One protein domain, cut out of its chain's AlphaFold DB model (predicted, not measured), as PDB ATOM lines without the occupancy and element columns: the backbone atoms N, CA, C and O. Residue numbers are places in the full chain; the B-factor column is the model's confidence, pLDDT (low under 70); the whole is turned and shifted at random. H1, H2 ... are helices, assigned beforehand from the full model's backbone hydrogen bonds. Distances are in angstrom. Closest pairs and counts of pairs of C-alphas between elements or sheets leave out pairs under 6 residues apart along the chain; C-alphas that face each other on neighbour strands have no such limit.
ATOM      1  N   ASN A   7     156.974 184.323 146.442       83.94
ATOM      2  CA  ASN A   7     158.429 184.336 146.457       83.94
ATOM      3  C   ASN A   7     158.980 183.990 145.065       83.94
ATOM      4  O   ASN A   7     158.928 182.838 144.635       83.94
ATOM      5  N   LYS A   8     159.574 184.982 144.388       87.19
ATOM      6  CA  LYS A   8     160.189 184.822 143.059       87.19
ATOM      7  C   LYS A   8     161.255 183.717 143.014       87.19
ATOM      8  O   LYS A   8     161.470 183.151 141.949       87.19
ATOM      9  N   SER A   9     161.919 183.409 144.132       87.38
ATOM     10  CA  SER A   9     162.912 182.327 144.196       87.38
ATOM     11  C   SER A   9     162.268 180.947 144.043       87.38
ATOM     12  O   SER A   9     162.744 180.141 143.253       87.38
ATOM     13  N   ILE A  10     161.132 180.709 144.715       88.88
ATOM     14  CA  ILE A  10     160.376 179.448 144.615       88.88
ATOM     15  C   ILE A  10     159.888 179.256 143.177       88.88
ATOM     16  O   ILE A  10     160.086 178.199 142.590       88.88
ATOM     17  N   VAL A  11     159.340 180.312 142.565       90.69
ATOM     18  CA  VAL A  11     158.901 180.271 141.159       90.69
ATOM     19  C   VAL A  11     160.066 179.933 140.226       90.69
ATOM     20  O   VAL A  11     159.934 179.074 139.361       90.69
ATOM     21  N   LYS A  12     161.226 180.581 140.403       91.12
ATOM     22  CA  LYS A  12     162.428 180.298 139.601       91.12
ATOM     23  C   LYS A  12     162.920 178.861 139.788       91.12
ATOM     24  O   LYS A  12     163.318 178.252 138.804       91.12
ATOM     25  N   PHE A  13     162.880 178.339 141.012       93.00
ATOM     26  CA  PHE A  13     163.261 176.961 141.322       93.00
ATOM     27  C   PHE A  13     162.377 175.960 140.576       93.00
ATOM     28  O   PHE A  13     162.887 175.173 139.788       93.00
ATOM     29  N   PHE A  14     161.055 176.047 140.739       94.00
ATOM     30  CA  PHE A  14     160.132 175.128 140.069       94.00
ATOM     31  C   PHE A  14     160.138 175.295 138.550       94.00
ATOM     32  O   PHE A  14     160.068 174.306 137.831       94.00
ATOM     33  N   ARG A  15     160.331 176.516 138.034       93.62
ATOM     34  CA  ARG A  15     160.565 176.720 136.598       93.62
ATOM     35  C   ARG A  15     161.795 175.948 136.110       93.62
ATOM     36  O   ARG A  15     161.739 175.357 135.040       93.62
ATOM     37  N   SER A  16     162.890 175.941 136.873       94.31
ATOM     38  CA  SER A  16     164.076 175.145 136.539       94.31
ATOM     39  C   SER A  16     163.811 173.638 136.608       94.31
ATOM     40  O   SER A  16     164.288 172.935 135.725       94.31
ATOM     41  N   VAL A  17     163.020 173.162 137.580       95.12
ATOM     42  CA  VAL A  17     162.569 171.756 137.655       95.12
ATOM     43  C   VAL A  17     161.811 171.368 136.380       95.12
ATOM     44  O   VAL A  17     162.195 170.413 135.715       95.12
ATOM     45  N   PHE A  18     160.801 172.150 135.982       94.25
ATOM     46  CA  PHE A  18     160.017 171.882 134.767       94.25
ATOM     47  C   PHE A  18     160.861 171.902 133.494       94.25
ATOM     48  O   PHE A  18     160.708 171.031 132.644       94.25
ATOM     49  N   ILE A  19     161.757 172.885 133.353       94.88
ATOM     50  CA  ILE A  19     162.653 172.954 132.192       94.88
ATOM     51  C   ILE A  19     163.539 171.709 132.140       94.88
ATOM     52  O   ILE A  19     163.664 171.115 131.076       94.88
ATOM     53  N   ALA A  20     164.120 171.298 133.268       95.44
ATOM     54  CA  ALA A  20     164.944 170.097 133.322       95.44
ATOM     55  C   ALA A  20     164.141 168.845 132.943       95.44
ATOM     56  O   ALA A  20     164.596 168.105 132.085       95.44
ATOM     57  N   MET A  21     162.921 168.669 133.466       94.56
ATOM     58  CA  MET A  21     162.047 167.555 133.070       94.56
ATOM     59  C   MET A  21     161.785 167.522 131.560       94.56
ATOM     60  O   MET A  21     161.888 166.476 130.930       94.56
ATOM     61  N   ILE A  22     161.446 168.667 130.961       93.75
ATOM     62  CA  ILE A  22     161.172 168.749 129.520       93.75
ATOM     63  C   ILE A  22     162.430 168.407 128.715       93.75
ATOM     64  O   ILE A  22     162.351 167.645 127.756       93.75
ATOM     65  N   LEU A  23     163.585 168.951 129.105       94.81
ATOM     66  CA  LEU A  23     164.849 168.696 128.417       94.81
ATOM     67  C   LEU A  23     165.267 167.228 128.521       94.81
ATOM     68  O   LEU A  23     165.653 166.657 127.504       94.81
ATOM     69  N   THR A  24     165.141 166.609 129.698       92.31
ATOM     70  CA  THR A  24     165.413 165.176 129.872       92.31
ATOM     71  C   THR A  24     164.480 164.345 128.999       92.31
ATOM     72  O   THR A  24     164.951 163.498 128.247       92.31
ATOM     73  N   ARG A  25     163.176 164.657 128.974       91.00
ATOM     74  CA  ARG A  25     162.219 163.924 128.134       91.00
ATOM     75  C   ARG A  25     162.544 164.044 126.642       91.00
ATOM     76  O   ARG A  25     162.533 163.042 125.933       91.00
ATOM     77  N   ILE A  26     162.851 165.252 126.161       92.19
ATOM     78  CA  ILE A  26     163.257 165.476 124.761       92.19
ATOM     79  C   ILE A  26     164.531 164.694 124.450       92.19
ATOM     80  O   ILE A  26     164.619 164.078 123.390       92.19
ATOM     81  N   TRP A  27     165.500 164.697 125.364       90.88
ATOM     82  CA  TRP A  27     166.748 163.964 125.205       90.88
ATOM     83  C   TRP A  27     166.507 162.460 125.066       90.88
ATOM     84  O   TRP A  27     166.981 161.860 124.105       90.88
ATOM     85  N   VAL A  28     165.714 161.865 125.960       86.50
ATOM     86  CA  VAL A  28     165.427 160.425 125.918       86.50
ATOM     87  C   VAL A  28     164.657 160.052 124.650       86.50
ATOM     88  O   VAL A  28     165.044 159.108 123.969       86.50
ATOM     89  N   ILE A  29     163.637 160.827 124.259       87.50
ATOM     90  CA  ILE A  29     162.916 160.601 122.992       87.50
ATOM     91  C   ILE A  29     163.879 160.681 121.802       87.50
ATOM     92  O   ILE A  29     163.797 159.866 120.885       87.50
ATOM     93  N   SER A  30     164.803 161.645 121.818       88.62
ATOM     94  CA  SER A  30     165.790 161.816 120.748       88.62
ATOM     95  C   SER A  30     166.726 160.611 120.657       88.62
ATOM     96  O   SER A  30     166.971 160.127 119.555       88.62
ATOM     97  N   LEU A  31     167.198 160.082 121.794       84.38
ATOM     98  CA  LEU A  31     167.982 158.845 121.836       84.38
ATOM     99  C   LEU A  31     167.189 157.665 121.267       84.38
ATOM    100  O   LEU A  31     167.711 156.945 120.418       84.38
ATOM    101  N   THR A  32     165.927 157.504 121.671       81.38
ATOM    102  CA  THR A  32     165.059 156.449 121.136       81.38
ATOM    103  C   THR A  32     164.939 156.567 119.621       81.38
ATOM    104  O   THR A  32     165.225 155.602 118.932       81.38
ATOM    105  N   VAL A  33     164.612 157.743 119.079       85.50
ATOM    106  CA  VAL A  33     164.426 157.944 117.628       85.50
ATOM    107  C   VAL A  33     165.714 157.732 116.826       85.50
ATOM    108  O   VAL A  33     165.665 157.155 115.739       85.50
ATOM    109  N   ILE A  34     166.860 158.200 117.331       85.81
ATOM    110  CA  ILE A  34     168.150 158.068 116.638       85.81
ATOM    111  C   ILE A  34     168.581 156.601 116.583       85.81
ATOM    112  O   ILE A  34     169.031 156.135 115.537       85.81
ATOM    113  N   PHE A  35     168.431 155.874 117.692       82.38
ATOM    114  CA  PHE A  35     168.957 154.519 117.822       82.38
ATOM    115  C   PHE A  35     167.937 153.413 117.522       82.38
ATOM    116  O   PHE A  35     168.354 152.265 117.409       82.38
ATOM    117  N   ASP A  36     166.651 153.719 117.305       74.44
ATOM    118  CA  ASP A  36     165.579 152.730 117.050       74.44
ATOM    119  C   ASP A  36     165.911 151.749 115.910       74.44
ATOM    120  O   ASP A  36     165.600 150.560 115.963       74.44
ATOM    121  N   LYS A  37     166.611 152.233 114.876       74.12
ATOM    122  CA  LYS A  37     167.003 151.425 113.709       74.12
ATOM    123  C   LYS A  37     168.211 150.519 113.963       74.12
ATOM    124  O   LYS A  37     168.465 149.608 113.178       74.12
ATOM    125  N   GLU A  38     168.947 150.739 115.048       77.88
ATOM    126  CA  GLU A  38     170.140 149.981 115.415       77.88
ATOM    127  C   GLU A  38     169.856 149.096 116.628       77.88
ATOM    128  O   GLU A  38     170.201 149.424 117.764       77.88
ATOM    129  N   SER A  39     169.254 147.927 116.381       70.56
ATOM    130  CA  SER A  39     168.770 147.023 117.439       70.56
ATOM    131  C   SER A  39     169.814 146.713 118.519       70.56
ATOM    132  O   SER A  39     169.470 146.627 119.691       70.56
ATOM    133  N   LYS A  40     171.101 146.603 118.165       76.38
ATOM    134  CA  LYS A  40     172.182 146.346 119.133       76.38
ATOM    135  C   LYS A  40     172.517 147.557 120.006       76.38
ATOM    136  O   LYS A  40     172.761 147.379 121.197       76.38
ATOM    137  N   ILE A  41     172.547 148.764 119.439       74.19
ATOM    138  CA  ILE A  41     172.850 149.985 120.199       74.19
ATOM    139  C   ILE A  41     171.655 150.360 121.068       74.19
ATOM    140  O   ILE A  41     171.825 150.614 122.256       74.19
ATOM    141  N   TYR A  42     170.446 150.291 120.514       68.94
ATOM    142  CA  TYR A  42     169.217 150.547 121.254       68.94
ATOM    143  C   TYR A  42     169.053 149.617 122.459       68.94
ATOM    144  O   TYR A  42     168.827 150.081 123.574       68.94
ATOM    145  N   GLN A  43     169.269 148.309 122.273       70.00
ATOM    146  CA  GLN A  43     169.235 147.346 123.378       70.00
ATOM    147  C   GLN A  43     170.344 147.603 124.404       70.00
ATOM    148  O   GLN A  43     170.127 147.394 125.592       70.00
ATOM    149  N   ARG A  44     171.526 148.076 123.993       75.50
ATOM    150  CA  ARG A  44     172.584 148.447 124.943       75.50
ATOM    151  C   ARG A  44     172.218 149.697 125.751       75.50
ATOM    152  O   ARG A  44     172.487 149.703 126.941       75.50
ATOM    153  N   ILE A  45     171.605 150.707 125.132       70.81
ATOM    154  CA  ILE A  45     171.155 151.935 125.813       70.81
ATOM    155  C   ILE A  45     170.028 151.625 126.803       70.81
ATOM    156  O   ILE A  45     170.042 152.125 127.921       70.81
ATOM    157  N   LEU A  46     169.069 150.778 126.417       68.00
ATOM    158  CA  LEU A  46     167.968 150.378 127.297       68.00
ATOM    159  C   LEU A  46     168.423 149.526 128.486       68.00
ATOM    160  O   LEU A  46     167.824 149.613 129.554       68.00
ATOM    161  N   ASN A  47     169.448 148.696 128.292       70.12
ATOM    162  CA  ASN A  47     169.995 147.830 129.336       70.12
ATOM    163  C   ASN A  47     171.178 148.472 130.082       70.12
ATOM    164  O   ASN A  47     171.861 147.780 130.839       70.12
ATOM    165  N   ASP A  48     171.465 149.757 129.849       74.31
ATOM    166  CA  ASP A  48     172.497 150.463 130.599       74.31
ATOM    167  C   ASP A  48     172.025 150.672 132.045       74.31
ATOM    168  O   ASP A  48     170.911 151.124 132.298       74.31
ATOM    169  N   SER A  49     172.895 150.335 132.994       73.25
ATOM    170  CA  SER A  49     172.676 150.543 134.431       73.25
ATOM    171  C   SER A  49     172.742 152.017 134.849       73.25
ATOM    172  O   SER A  49     172.386 152.355 135.984       73.25
ATOM    173  N   LEU A  50     173.257 152.885 133.969       84.00
ATOM    174  CA  LEU A  50     173.388 154.308 134.238       84.00
ATOM    175  C   LEU A  50     172.152 155.078 133.761       84.00
ATOM    176  O   LEU A  50     172.013 155.411 132.586       84.00
ATOM    177  N   HIS A  51     171.276 155.403 134.707       86.25
ATOM    178  CA  HIS A  51     170.035 156.142 134.463       86.25
ATOM    179  C   HIS A  51     170.205 157.649 134.719       86.25
ATOM    180  O   HIS A  51     171.020 158.071 135.552       86.25
ATOM    181  N   HIS A  52     169.433 158.503 134.041       89.25
ATOM    182  CA  HIS A  52     169.570 159.959 134.178       89.25
ATOM    183  C   HIS A  52     169.278 160.447 135.605       89.25
ATOM    184  O   HIS A  52     169.913 161.402 136.063       89.25
ATOM    185  N   TYR A  53     168.402 159.788 136.366       91.62
ATOM    186  CA  TYR A  53     168.093 160.138 137.753       91.62
ATOM    187  C   TYR A  53     169.334 160.060 138.646       91.62
ATOM    188  O   TYR A  53     169.446 160.833 139.601       91.62
ATOM    189  N   GLN A  54     170.295 159.189 138.322       93.81
ATOM    190  CA  GLN A  54     171.564 159.079 139.041       93.81
ATOM    191  C   GLN A  54     172.418 160.334 138.808       93.81
ATOM    192  O   GLN A  54     172.996 160.875 139.753       93.81
ATOM    193  N   ILE A  55     172.418 160.880 137.584       92.88
ATOM    194  CA  ILE A  55     173.014 162.194 137.284       92.88
ATOM    195  C   ILE A  55     172.304 163.278 138.104       92.88
ATOM    196  O   ILE A  55     172.954 164.133 138.711       92.88
ATOM    197  N   GLY A  56     170.971 163.221 138.181       93.88
ATOM    198  CA  GLY A  56     170.183 164.132 139.010       93.88
ATOM    199  C   GLY A  56     170.568 164.082 140.493       93.88
ATOM    200  O   GLY A  56     170.747 165.130 141.124       93.88
ATOM    201  N   LEU A  57     170.781 162.880 141.031       93.81
ATOM    202  CA  LEU A  57     171.238 162.663 142.402       93.81
ATOM    203  C   LEU A  57     172.642 163.236 142.624       93.81
ATOM    204  O   LEU A  57     172.860 163.949 143.605       93.81
ATOM    205  N   LEU A  58     173.573 163.007 141.693       93.75
ATOM    206  CA  LEU A  58     174.927 163.567 141.757       93.75
ATOM    207  C   LEU A  58     174.918 165.100 141.772       93.75
ATOM    208  O   LEU A  58     175.674 165.701 142.534       93.75
ATOM    209  N   LEU A  59     174.039 165.750 141.000       92.31
ATOM    210  CA  LEU A  59     173.898 167.214 141.021       92.31
ATOM    211  C   LEU A  59     173.425 167.734 142.385       92.31
ATOM    212  O   LEU A  59     173.917 168.764 142.861       92.31
ATOM    213  N   ILE A  60     172.487 167.028 143.023       92.44
ATOM    214  CA  ILE A  60     171.997 167.370 144.365       92.44
ATOM    215  C   ILE A  60     173.102 167.148 145.403       92.44
ATOM    216  O   ILE A  60     173.368 168.044 146.206       92.44
ATOM    217  N   LEU A  61     173.782 165.999 145.368       91.75
ATOM    218  CA  LEU A  61     174.881 165.678 146.281       91.75
ATOM    219  C   LEU A  61     176.032 166.674 146.144       91.75
ATOM    220  O   LEU A  61     176.506 167.210 147.145       91.75
ATOM    221  N   TYR A  62     176.428 166.998 144.915       90.12
ATOM    222  CA  TYR A  62     177.447 168.007 144.646       90.12
ATOM    223  C   TYR A  62     177.070 169.363 145.252       90.12
ATOM    224  O   TYR A  62     177.905 170.020 145.874       90.12
ATOM    225  N   TYR A  63     175.804 169.771 145.137       88.69
ATOM    226  CA  TYR A  63     175.321 170.987 145.784       88.69
ATOM    227  C   TYR A  63     175.404 170.921 147.321       88.69
ATOM    228  O   TYR A  63     175.826 171.896 147.944       88.69
ATOM    229  N   LEU A  64     175.034 169.793 147.937       87.62
ATOM    230  CA  LEU A  64     175.091 169.621 149.394       87.62
ATOM    231  C   LEU A  64     176.530 169.641 149.929       87.62
ATOM    232  O   LEU A  64     176.791 170.239 150.975       87.62
ATOM    233  N   LEU A  65     177.461 169.023 149.200       87.56
ATOM    234  CA  LEU A  65     178.872 168.930 149.581       87.56
ATOM    235  C   LEU A  65     179.633 170.241 149.339       87.56
ATOM    236  O   LEU A  65     180.570 170.561 150.072       87.56
ATOM    237  N   ASN A  66     179.226 171.039 148.347       80.69
ATOM    238  CA  ASN A  66     179.962 172.228 147.939       80.69
ATOM    239  C   ASN A  66     179.277 173.523 148.418       80.69
ATOM    240  O   ASN A  66     178.454 174.133 147.736       80.69
ATOM    241  N   LYS A  67     179.675 174.004 149.607       63.56
ATOM    242  CA  LYS A  67     179.129 175.219 150.254       63.56
ATOM    243  C   LYS A  67     179.345 176.532 149.472       63.56
ATOM    244  O   LYS A  67     178.846 177.571 149.909       63.56
ATOM    245  N   LYS A  68     180.059 176.553 148.334       63.34
ATOM    246  CA  LYS A  68     180.280 177.772 147.526       63.34
ATOM    247  C   LYS A  68     179.031 178.119 146.693       63.34
ATOM    248  O   LYS A  68     178.809 177.668 145.574       63.34
ATOM    249  N   ARG A  69     178.210 178.991 147.284       60.84
ATOM    250  CA  ARG A  69     176.830 179.387 146.948       60.84
ATOM    251  C   ARG A  69     176.581 180.157 145.628       60.84
ATOM    252  O   ARG A  69     175.653 180.961 145.572       60.84
ATOM    253  N   ARG A  70     177.323 179.950 144.534       60.28
ATOM    254  CA  ARG A  70     176.998 180.678 143.276       60.28
ATOM    255  C   ARG A  70     175.799 180.111 142.506       60.28
ATOM    256  O   ARG A  70     175.125 180.868 141.817       60.28
ATOM    257  N   MET A  71     175.466 178.826 142.668       63.69
ATOM    258  CA  MET A  71     174.348 178.174 141.954       63.69
ATOM    259  C   MET A  71     173.304 177.535 142.883       63.69
ATOM    260  O   MET A  71     172.684 176.536 142.525       63.69
ATOM    261  N   VAL A  72     173.086 178.138 144.060       69.44
ATOM    262  CA  VAL A  72     172.401 177.531 145.226       69.44
ATOM    263  C   VAL A  72     171.083 176.833 144.915       69.44
ATOM    264  O   VAL A  72     170.775 175.818 145.516       69.44
ATOM    265  N   TYR A  73     170.293 177.366 143.988       77.25
ATOM    266  CA  TYR A  73     168.965 176.826 143.709       77.25
ATOM    267  C   TYR A  73     168.863 176.112 142.356       77.25
ATOM    268  O   TYR A  73     167.893 175.398 142.138       77.25
ATOM    269  N   ARG A  74     169.821 176.304 141.435       86.81
ATOM    270  CA  ARG A  74     169.718 175.769 140.064       86.81
ATOM    271  C   ARG A  74     170.124 174.305 139.992       86.81
ATOM    272  O   ARG A  74     169.379 173.520 139.431       86.81
ATOM    273  N   LEU A  75     171.261 173.948 140.587       88.94
ATOM    274  CA  LEU A  75     171.747 172.565 140.624       88.94
ATOM    275  C   LEU A  75     170.728 171.597 141.247       88.94
ATOM    276  O   LEU A  75     170.360 170.640 140.572       88.94
ATOM    277  N   PRO A  76     170.193 171.858 142.457       91.56
ATOM    278  CA  PRO A  76     169.186 170.970 143.029       91.56
ATOM    279  C   PRO A  76     167.866 170.985 142.245       91.56
ATOM    280  O   PRO A  76     167.213 169.953 142.160       91.56
ATOM    281  N   ALA A  77     167.476 172.115 141.637       93.50
ATOM    282  CA  ALA A  77     166.284 172.161 140.787       93.50
ATOM    283  C   ALA A  77     166.436 171.307 139.522       93.50
ATOM    284  O   ALA A  77     165.511 170.591 139.156       93.50
ATOM    285  N   ILE A  78     167.598 171.372 138.867       94.31
ATOM    286  CA  ILE A  78     167.901 170.544 137.696       94.31
ATOM    287  C   ILE A  78     167.914 169.073 138.108       94.31
ATOM    288  O   ILE A  78     167.245 168.268 137.471       94.31
ATOM    289  N   GLY A  79     168.601 168.738 139.205       94.44
ATOM    290  CA  GLY A  79     168.666 167.366 139.699       94.44
ATOM    291  C   GLY A  79     167.291 166.779 140.016       94.44
ATOM    292  O   GLY A  79     166.974 165.690 139.550       94.44
ATOM    293  N   LEU A  80     166.434 167.529 140.716       94.94
ATOM    294  CA  LEU A  80     165.054 167.108 140.975       94.94
ATOM    295  C   LEU A  80     164.224 166.984 139.699       94.94
ATOM    296  O   LEU A  80     163.420 166.068 139.598       94.94
ATOM    297  N   GLY A  81     164.404 167.883 138.730       94.94
ATOM    298  CA  GLY A  81     163.702 167.783 137.453       94.94
ATOM    299  C   GLY A  81     164.061 166.511 136.688       94.94
ATOM    300  O   GLY A  81     163.171 165.854 136.165       94.94
ATOM    301  N   ILE A  82     165.337 166.123 136.684       94.81
ATOM    302  CA  ILE A  82     165.774 164.865 136.068       94.81
ATOM    303  C   ILE A  82     165.186 163.662 136.823       94.81
ATOM    304  O   ILE A  82     164.598 162.786 136.203       94.81
ATOM    305  N   ILE A  83     165.274 163.649 138.159       94.75
ATOM    306  CA  ILE A  83     164.734 162.555 138.986       94.75
ATOM    307  C   ILE A  83     163.222 162.399 138.800       94.75
ATOM    308  O   ILE A  83     162.727 161.278 138.729       94.75
ATOM    309  N   PHE A  84     162.475 163.505 138.736       93.94
ATOM    310  CA  PHE A  84     161.035 163.438 138.511       93.94
ATOM    311  C   PHE A  84     160.705 162.893 137.126       93.94
ATOM    312  O   PHE A  84     159.809 162.066 137.017       93.94
ATOM    313  N   GLU A  85     161.414 163.313 136.079       92.69
ATOM    314  CA  GLU A  85     161.179 162.786 134.729       92.69
ATOM    315  C   GLU A  85     161.384 161.267 134.645       92.69
ATOM    316  O   GLU A  85     160.614 160.582 133.973       92.69
ATOM    317  N   GLU A  86     162.336 160.744 135.414       90.62
ATOM    318  CA  GLU A  86     162.625 159.316 135.508       90.62
ATOM    319  C   GLU A  86     161.960 158.618 136.701       90.62
ATOM    320  O   GLU A  86     162.376 157.533 137.109       90.62
ATOM    321  N   PHE A  87     160.902 159.189 137.275       89.88
ATOM    322  CA  PHE A  87     160.297 158.639 138.488       89.88
ATOM    323  C   PHE A  87     159.830 157.178 138.326       89.88
ATOM    324  O   PHE A  87     159.994 156.369 139.238       89.88
ATOM    325  N   ALA A  88     159.310 156.803 137.151       87.56
ATOM    326  CA  ALA A  88     158.938 155.420 136.845       87.56
ATOM    327  C   ALA A  88     160.136 154.450 136.832       87.56
ATOM    328  O   ALA A  88     159.968 153.287 137.208       87.56
ATOM    329  N   VAL A  89     161.321 154.921 136.423       88.12
ATOM    330  CA  VAL A  89     162.581 154.157 136.436       88.12
ATOM    331  C   VAL A  89     163.109 154.048 137.863       88.12
ATOM    332  O   VAL A  89     163.410 152.950 138.309       88.12
ATOM    333  N   VAL A  90     163.090 155.146 138.625       90.44
ATOM    334  CA  VAL A  90     163.462 155.158 140.052       90.44
ATOM    335  C   VAL A  90     162.641 154.144 140.848       90.44
ATOM    336  O   VAL A  90     163.189 153.366 141.624       90.44
ATOM    337  N   LEU A  91     161.319 154.131 140.662       89.50
ATOM    338  CA  LEU A  91     160.454 153.134 141.291       89.50
ATOM    339  C   LEU A  91     160.757 151.714 140.783       89.50
ATOM    340  O   LEU A  91     160.721 150.772 141.571       89.50
ATOM    341  N   GLY A  92     161.115 151.583 139.504       88.06
ATOM    342  CA  GLY A  92     161.635 150.358 138.897       88.06
ATOM    343  C   GLY A  92     162.770 149.743 139.705       88.06
ATOM    344  O   GLY A  92     162.673 148.611 140.179       88.06
ATOM    345  N   ASP A  93     163.807 150.545 139.922       88.75
ATOM    346  CA  ASP A  93     165.029 150.140 140.616       88.75
ATOM    347  C   ASP A  93     164.806 149.876 142.111       88.75
ATOM    348  O   ASP A  93     165.515 149.076 142.719       88.75
ATOM    349  N   LEU A  94     163.784 150.495 142.711       90.50
ATOM    350  CA  LEU A  94     163.341 150.205 144.082       90.50
ATOM    351  C   LEU A  94     162.501 148.918 144.197       90.50
ATOM    352  O   LEU A  94     162.048 148.582 145.293       90.50
ATOM    353  N   GLY A  95     162.290 148.193 143.094       91.12
ATOM    354  CA  GLY A  95     161.581 146.912 143.058       91.12
ATOM    355  C   GLY A  95     160.096 147.008 142.694       91.12
ATOM    356  O   GLY A  95     159.385 146.004 142.769       91.12
ATOM    357  N   PHE A  96     159.600 148.180 142.285       88.44
ATOM    358  CA  PHE A  96     158.238 148.320 141.770       88.44
ATOM    359  C   PHE A  96     158.199 148.030 140.262       88.44
ATOM    360  O   PHE A  96     159.049 148.470 139.503       88.44
ATOM    361  N   ASN A  97     157.163 147.345 139.769       86.69
ATOM    362  CA  ASN A  97     157.011 147.030 138.337       86.69
ATOM    363  C   ASN A  97     156.511 148.233 137.499       86.69
ATOM    364  O   ASN A  97     155.477 148.165 136.821       86.69
ATOM    365  N   THR A  98     157.221 149.363 137.561       84.88
ATOM    366  CA  THR A  98     156.811 150.648 136.967       84.88
ATOM    367  C   THR A  98     157.565 151.041 135.699       84.88
ATOM    368  O   THR A  98     157.071 151.892 134.961       84.88
ATOM    369  N   THR A  99     158.684 150.391 135.372       81.31
ATOM    370  CA  THR A  99     159.482 150.671 134.157       81.31
ATOM    371  C   THR A  99     158.661 150.576 132.869       81.31
ATOM    372  O   THR A  99     158.831 151.381 131.961       81.31
ATOM    373  N   ARG A 100     157.662 149.684 132.814       81.00
ATOM    374  CA  ARG A 100     156.711 149.553 131.688       81.00
ATOM    375  C   ARG A 100     155.863 150.801 131.402       81.00
ATOM    376  O   ARG A 100     155.140 150.833 130.401       81.00
ATOM    377  N   TYR A 101     155.839 151.760 132.323       82.50
ATOM    378  CA  TYR A 101     155.127 153.029 132.183       82.50
ATOM    379  C   TYR A 101     156.030 154.156 131.682       82.50
ATOM    380  O   TYR A 101     155.515 155.167 131.209       82.50
ATOM    381  N   TYR A 102     157.347 153.963 131.728       80.00
ATOM    382  CA  TYR A 102     158.321 154.933 131.257       80.00
ATOM    383  C   TYR A 102     158.127 155.238 129.763       80.00
ATOM    384  O   TYR A 102     157.718 154.375 128.983       80.00
ATOM    385  N   LEU A 103     158.366 156.498 129.386       80.94
ATOM    386  CA  LEU A 103     158.159 157.075 128.047       80.94
ATOM    387  C   LEU A 103     156.722 157.074 127.515       80.94
ATOM    388  O   LEU A 103     156.469 157.586 126.423       80.94
ATOM    389  N   LYS A 104     155.747 156.585 128.283       83.75
ATOM    390  CA  LYS A 104     154.342 156.736 127.908       83.75
ATOM    391  C   LYS A 104     153.875 158.151 128.225       83.75
ATOM    392  O   LYS A 104     154.203 158.715 129.265       83.75
ATOM    393  N   GLY A 105     153.050 158.728 127.348       78.31
ATOM    394  CA  GLY A 105     152.593 160.116 127.499       78.31
ATOM    395  C   GLY A 105     151.906 160.407 128.843       78.31
ATOM    396  O   GLY A 105     152.038 161.503 129.383       78.31
ATOM    397  N   TYR A 106     151.230 159.412 129.430       83.88
ATOM    398  CA  TYR A 106     150.588 159.557 130.737       83.88
ATOM    399  C   TYR A 106     151.568 159.611 131.913       83.88
ATOM    400  O   TYR A 106     151.262 160.280 132.892       83.88
ATOM    401  N   ASP A 107     152.737 158.973 131.833       84.75
ATOM    402  CA  ASP A 107     153.761 159.039 132.886       84.75
ATOM    403  C   ASP A 107     154.284 160.474 133.040       84.75
ATOM    404  O   ASP A 107     154.343 161.024 134.143       84.75
ATOM    405  N   PHE A 108     154.528 161.146 131.911       86.56
ATOM    406  CA  PHE A 108     154.893 162.561 131.909       86.56
ATOM    407  C   PHE A 108     153.786 163.453 132.495       86.56
ATOM    408  O   PHE A 108     154.074 164.364 133.271       86.56
ATOM    409  N   LEU A 109     152.520 163.180 132.162       87.75
ATOM    410  CA  LEU A 109     151.380 163.942 132.676       87.75
ATOM    411  C   LEU A 109     151.193 163.746 134.189       87.75
ATOM    412  O   LEU A 109     151.038 164.733 134.909       87.75
ATOM    413  N   ILE A 110     151.256 162.506 134.679       87.94
ATOM    414  CA  ILE A 110     151.142 162.174 136.107       87.94
ATOM    415  C   ILE A 110     152.268 162.845 136.896       87.94
ATOM    416  O   ILE A 110     152.010 163.522 137.895       87.94
ATOM    417  N   THR A 111     153.504 162.731 136.410       89.38
ATOM    418  CA  THR A 111     154.665 163.385 137.019       89.38
ATOM    419  C   THR A 111     154.503 164.907 137.021       89.38
ATOM    420  O   THR A 111     154.730 165.559 138.042       89.38
ATOM    421  N   GLY A 112     154.036 165.493 135.916       89.81
ATOM    422  CA  GLY A 112     153.742 166.924 135.829       89.81
ATOM    423  C   GLY A 112     152.714 167.379 136.869       89.81
ATOM    424  O   GLY A 112     152.954 168.361 137.573       89.81
ATOM    425  N   ILE A 113     151.610 166.639 137.027       91.12
ATOM    426  CA  ILE A 113     150.598 166.903 138.063       91.12
ATOM    427  C   ILE A 113     151.234 166.852 139.453       91.12
ATOM    428  O   ILE A 113     151.037 167.776 140.245       91.12
ATOM    429  N   PHE A 114     152.032 165.823 139.742       90.31
ATOM    430  CA  PHE A 114     152.708 165.690 141.030       90.31
ATOM    431  C   PHE A 114     153.615 166.893 141.333       90.31
ATOM    432  O   PHE A 114     153.548 167.459 142.426       90.31
ATOM    433  N   VAL A 115     154.392 167.363 140.353       91.81
ATOM    434  CA  VAL A 115     155.259 168.542 140.513       91.81
ATOM    435  C   VAL A 115     154.450 169.825 140.733       91.81
ATOM    436  O   VAL A 115     154.838 170.652 141.564       91.81
ATOM    437  N   ILE A 116     153.308 169.998 140.054       93.06
ATOM    438  CA  ILE A 116     152.398 171.136 140.286       93.06
ATOM    439  C   ILE A 116     151.832 171.095 141.711       93.06
ATOM    440  O   ILE A 116     151.834 172.115 142.406       93.06
ATOM    441  N   LEU A 117     151.369 169.931 142.170       92.00
ATOM    442  CA  LEU A 117     150.848 169.766 143.528       92.00
ATOM    443  C   LEU A 117     151.931 170.050 144.573       92.00
ATOM    444  O   LEU A 117     151.688 170.790 145.529       92.00
ATOM    445  N   PHE A 118     153.146 169.548 144.350       91.44
ATOM    446  CA  PHE A 118     154.290 169.820 145.213       91.44
ATOM    447  C   PHE A 118     154.649 171.315 145.240       91.44
ATOM    448  O   PHE A 118     154.891 171.877 146.310       91.44
ATOM    449  N   TYR A 119     154.594 172.007 144.099       91.81
ATOM    450  CA  TYR A 119     154.761 173.462 144.030       91.81
ATOM    451  C   TYR A 119     153.724 174.213 144.873       91.81
ATOM    452  O   TYR A 119     154.088 175.086 145.670       91.81
ATOM    453  N   ILE A 120     152.442 173.862 144.736       91.06
ATOM    454  CA  ILE A 120     151.347 174.470 145.509       91.06
ATOM    455  C   ILE A 120     151.555 174.231 147.007       91.06
ATOM    456  O   ILE A 120     151.397 175.156 147.809       91.06
ATOM    457  N   PHE A 121     151.946 173.016 147.388       92.31
ATOM    458  CA  PHE A 121     152.242 172.658 148.771       92.31
ATOM    459  C   PHE A 121     153.376 173.514 149.357       92.31
ATOM    460  O   PHE A 121     153.197 174.140 150.405       92.31
ATOM    461  N   ILE A 122     154.504 173.637 148.651       91.56
ATOM    462  CA  ILE A 122     155.639 174.465 149.090       91.56
ATOM    463  C   ILE A 122     155.255 175.945 149.192       91.56
ATOM    464  O   ILE A 122     155.648 176.625 150.147       91.56
ATOM    465  N   LEU A 123     154.459 176.461 148.251       88.75
ATOM    466  CA  LEU A 123     153.937 177.824 148.342       88.75
ATOM    467  C   LEU A 123     153.081 178.022 149.594       88.75
ATOM    468  O   LEU A 123     153.278 179.016 150.298       88.75
ATOM    469  N   ARG A 124     152.167 177.087 149.893       88.75
ATOM    470  CA  ARG A 124     151.336 177.141 151.105       88.75
ATOM    471  C   ARG A 124     152.200 177.152 152.361       88.75
ATOM    472  O   ARG A 124     152.041 178.060 153.173       88.75
ATOM    473  N   LEU A 125     153.155 176.229 152.488       89.25
ATOM    474  CA  LEU A 125     154.069 176.186 153.636       89.25
ATOM    475  C   LEU A 125     154.837 177.501 153.822       89.25
ATOM    476  O   LEU A 125     154.957 178.007 154.939       89.25
ATOM    477  N   HIS A 126     155.329 178.092 152.729       86.94
ATOM    478  CA  HIS A 126     156.047 179.368 152.784       86.94
ATOM    479  C   HIS A 126     155.151 180.531 153.230       86.94
ATOM    480  O   HIS A 126     155.612 181.438 153.928       86.94
ATOM    481  N   ILE A 127     153.876 180.514 152.840       86.44
ATOM    482  CA  ILE A 127     152.877 181.497 153.271       86.44
ATOM    483  C   ILE A 127     152.569 181.331 154.763       86.44
ATOM    484  O   ILE A 127     152.679 182.306 155.505       86.44
ATOM    485  N   LEU A 128     152.256 180.109 155.205       87.06
ATOM    486  CA  LEU A 128     151.992 179.772 156.610       87.06
ATOM    487  C   LEU A 128     153.146 180.220 157.516       87.06
ATOM    488  O   LEU A 128     152.927 180.942 158.486       87.06
ATOM    489  N   LYS A 129     154.391 179.903 157.138       86.50
ATOM    490  CA  LYS A 129     155.589 180.312 157.887       86.50
ATOM    491  C   LYS A 129     155.710 181.832 158.051       86.50
ATOM    492  O   LYS A 129     156.191 182.301 159.078       86.50
ATOM    493  N   ARG A 130     155.314 182.615 157.041       83.62
ATOM    494  CA  ARG A 130     155.338 184.084 157.130       83.62
ATOM    495  C   ARG A 130     154.272 184.626 158.072       83.62
ATOM    496  O   ARG A 130     154.568 185.579 158.777       83.62
ATOM    497  N   LEU A 131     153.077 184.037 158.058       83.94
ATOM    498  CA  LEU A 131     151.974 184.453 158.923       83.94
ATOM    499  C   LEU A 131     152.302 184.205 160.398       83.94
ATOM    500  O   LEU A 131     152.107 185.103 161.210       83.94
ATOM    501  N   VAL A 132     152.873 183.038 160.718       87.38
ATOM    502  CA  VAL A 132     153.329 182.718 162.084       87.38
ATOM    503  C   VAL A 132     154.372 183.732 162.556       87.38
ATOM    504  O   VAL A 132     154.200 184.342 163.599       87.38
ATOM    505  N   LYS A 133     155.391 184.017 161.732       81.50
ATOM    506  CA  LYS A 133     156.441 184.989 162.079       81.50
ATOM    507  C   LYS A 133     155.932 186.430 162.259       81.50
ATOM    508  O   LYS A 133     156.606 187.225 162.887       81.50
ATOM    509  N   SER A 134     154.807 186.804 161.647       78.94
ATOM    510  CA  SER A 134     154.221 188.143 161.828       78.94
ATOM    511  C   SER A 134     153.326 188.274 163.061       78.94
ATOM    512  O   SER A 134     152.880 189.381 163.343       78.94
TER     513      SER A 134
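This is residues 7 to 134 of the 136 residues of an uncharacterized protein of Candidatus Gottesmanbacteria bacterium RIFCSPLOWO2_01_FULL_42_22 (UniProt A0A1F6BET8). Two long helices, H6 and H1, run side by side and opposite ways, shifted lengthwise against each other, and the short helix H4 crosses slantwise at the core of the domain, packing on H1, with H3 folded back along H4 as a hairpin. The small helix H2 turns back beyond one end of H1, H5 follows H4 near the first turns of H6, and residues 128 to 134 of the H6 end stick out at the opposite end of the long axis. The printed part has 128 residues, with six named helices in the order H1 to H6 and no named strand, and its class is all helix. It is elongated, spanning 62 by 33 by 26 A, and only just loose, close to compact, with a radius of gyration of the C-alphas of 16.9 A.

Start with the longest helix, H6, residues 105 to 133; its residues 108 to 115 alone touch H4, residues 74 to 85, through 84 to 85 alone, closest at the C-alphas of Phe 84 and Thr 111, 6.5 A apart, at a steep tilt of 42 degrees. H4 is the hub, touching three helices. It touches H1, residues 8 to 35, at residues 13 to 25 of H1 alone, closest at the C-alphas of Val 17 and Gly 81, 4.1 A, at a steep tilt of 50 degrees, the same way. H4 and H3, residues 52 to 65, form a helical hairpin: they touch at the C-alphas of Gly 56 and Gly 79, 3.6 A, at a shallow tilt of 28 degrees, opposite ways. Packing is mostly crossed, but only just, with 1 of 3 such pairs at a shallow tilt. H1 and H6 are close but not clearly touching, closest at the C-alphas of Phe 14 and Tyr 119, 6.9 A, at a shallow tilt of 14 degrees. H2, residues 39 to 46, and H1 only just touch, only at the corner, with 3 pairs of C-alphas within 8 A, the closest being Phe 35 and Tyr 42, 5.3 A. H5, residues 87 to 93, touches no helix but is near H3 and H6. In all six helices every O i to N i+4 pair is within hydrogen-bond range.

Find C-alpha 105 at (152.593, 160.116, 127.499); from there H6 runs 42.8 A to C-alpha 133 at (156.441, 184.989, 162.079). H1 begins at C-alpha 8, (160.189, 184.822, 143.059), and is 40.4 A long; H3 is 20.1 A and H4 16.4 A.

The C-alphas farthest apart, Lys 40 and Ser 134, are 62.4 A apart. The printed part has no cut, and the link from H5 to H6 is long. Look for pLDDT under 70 at residues 42, 46 and 67 to 72.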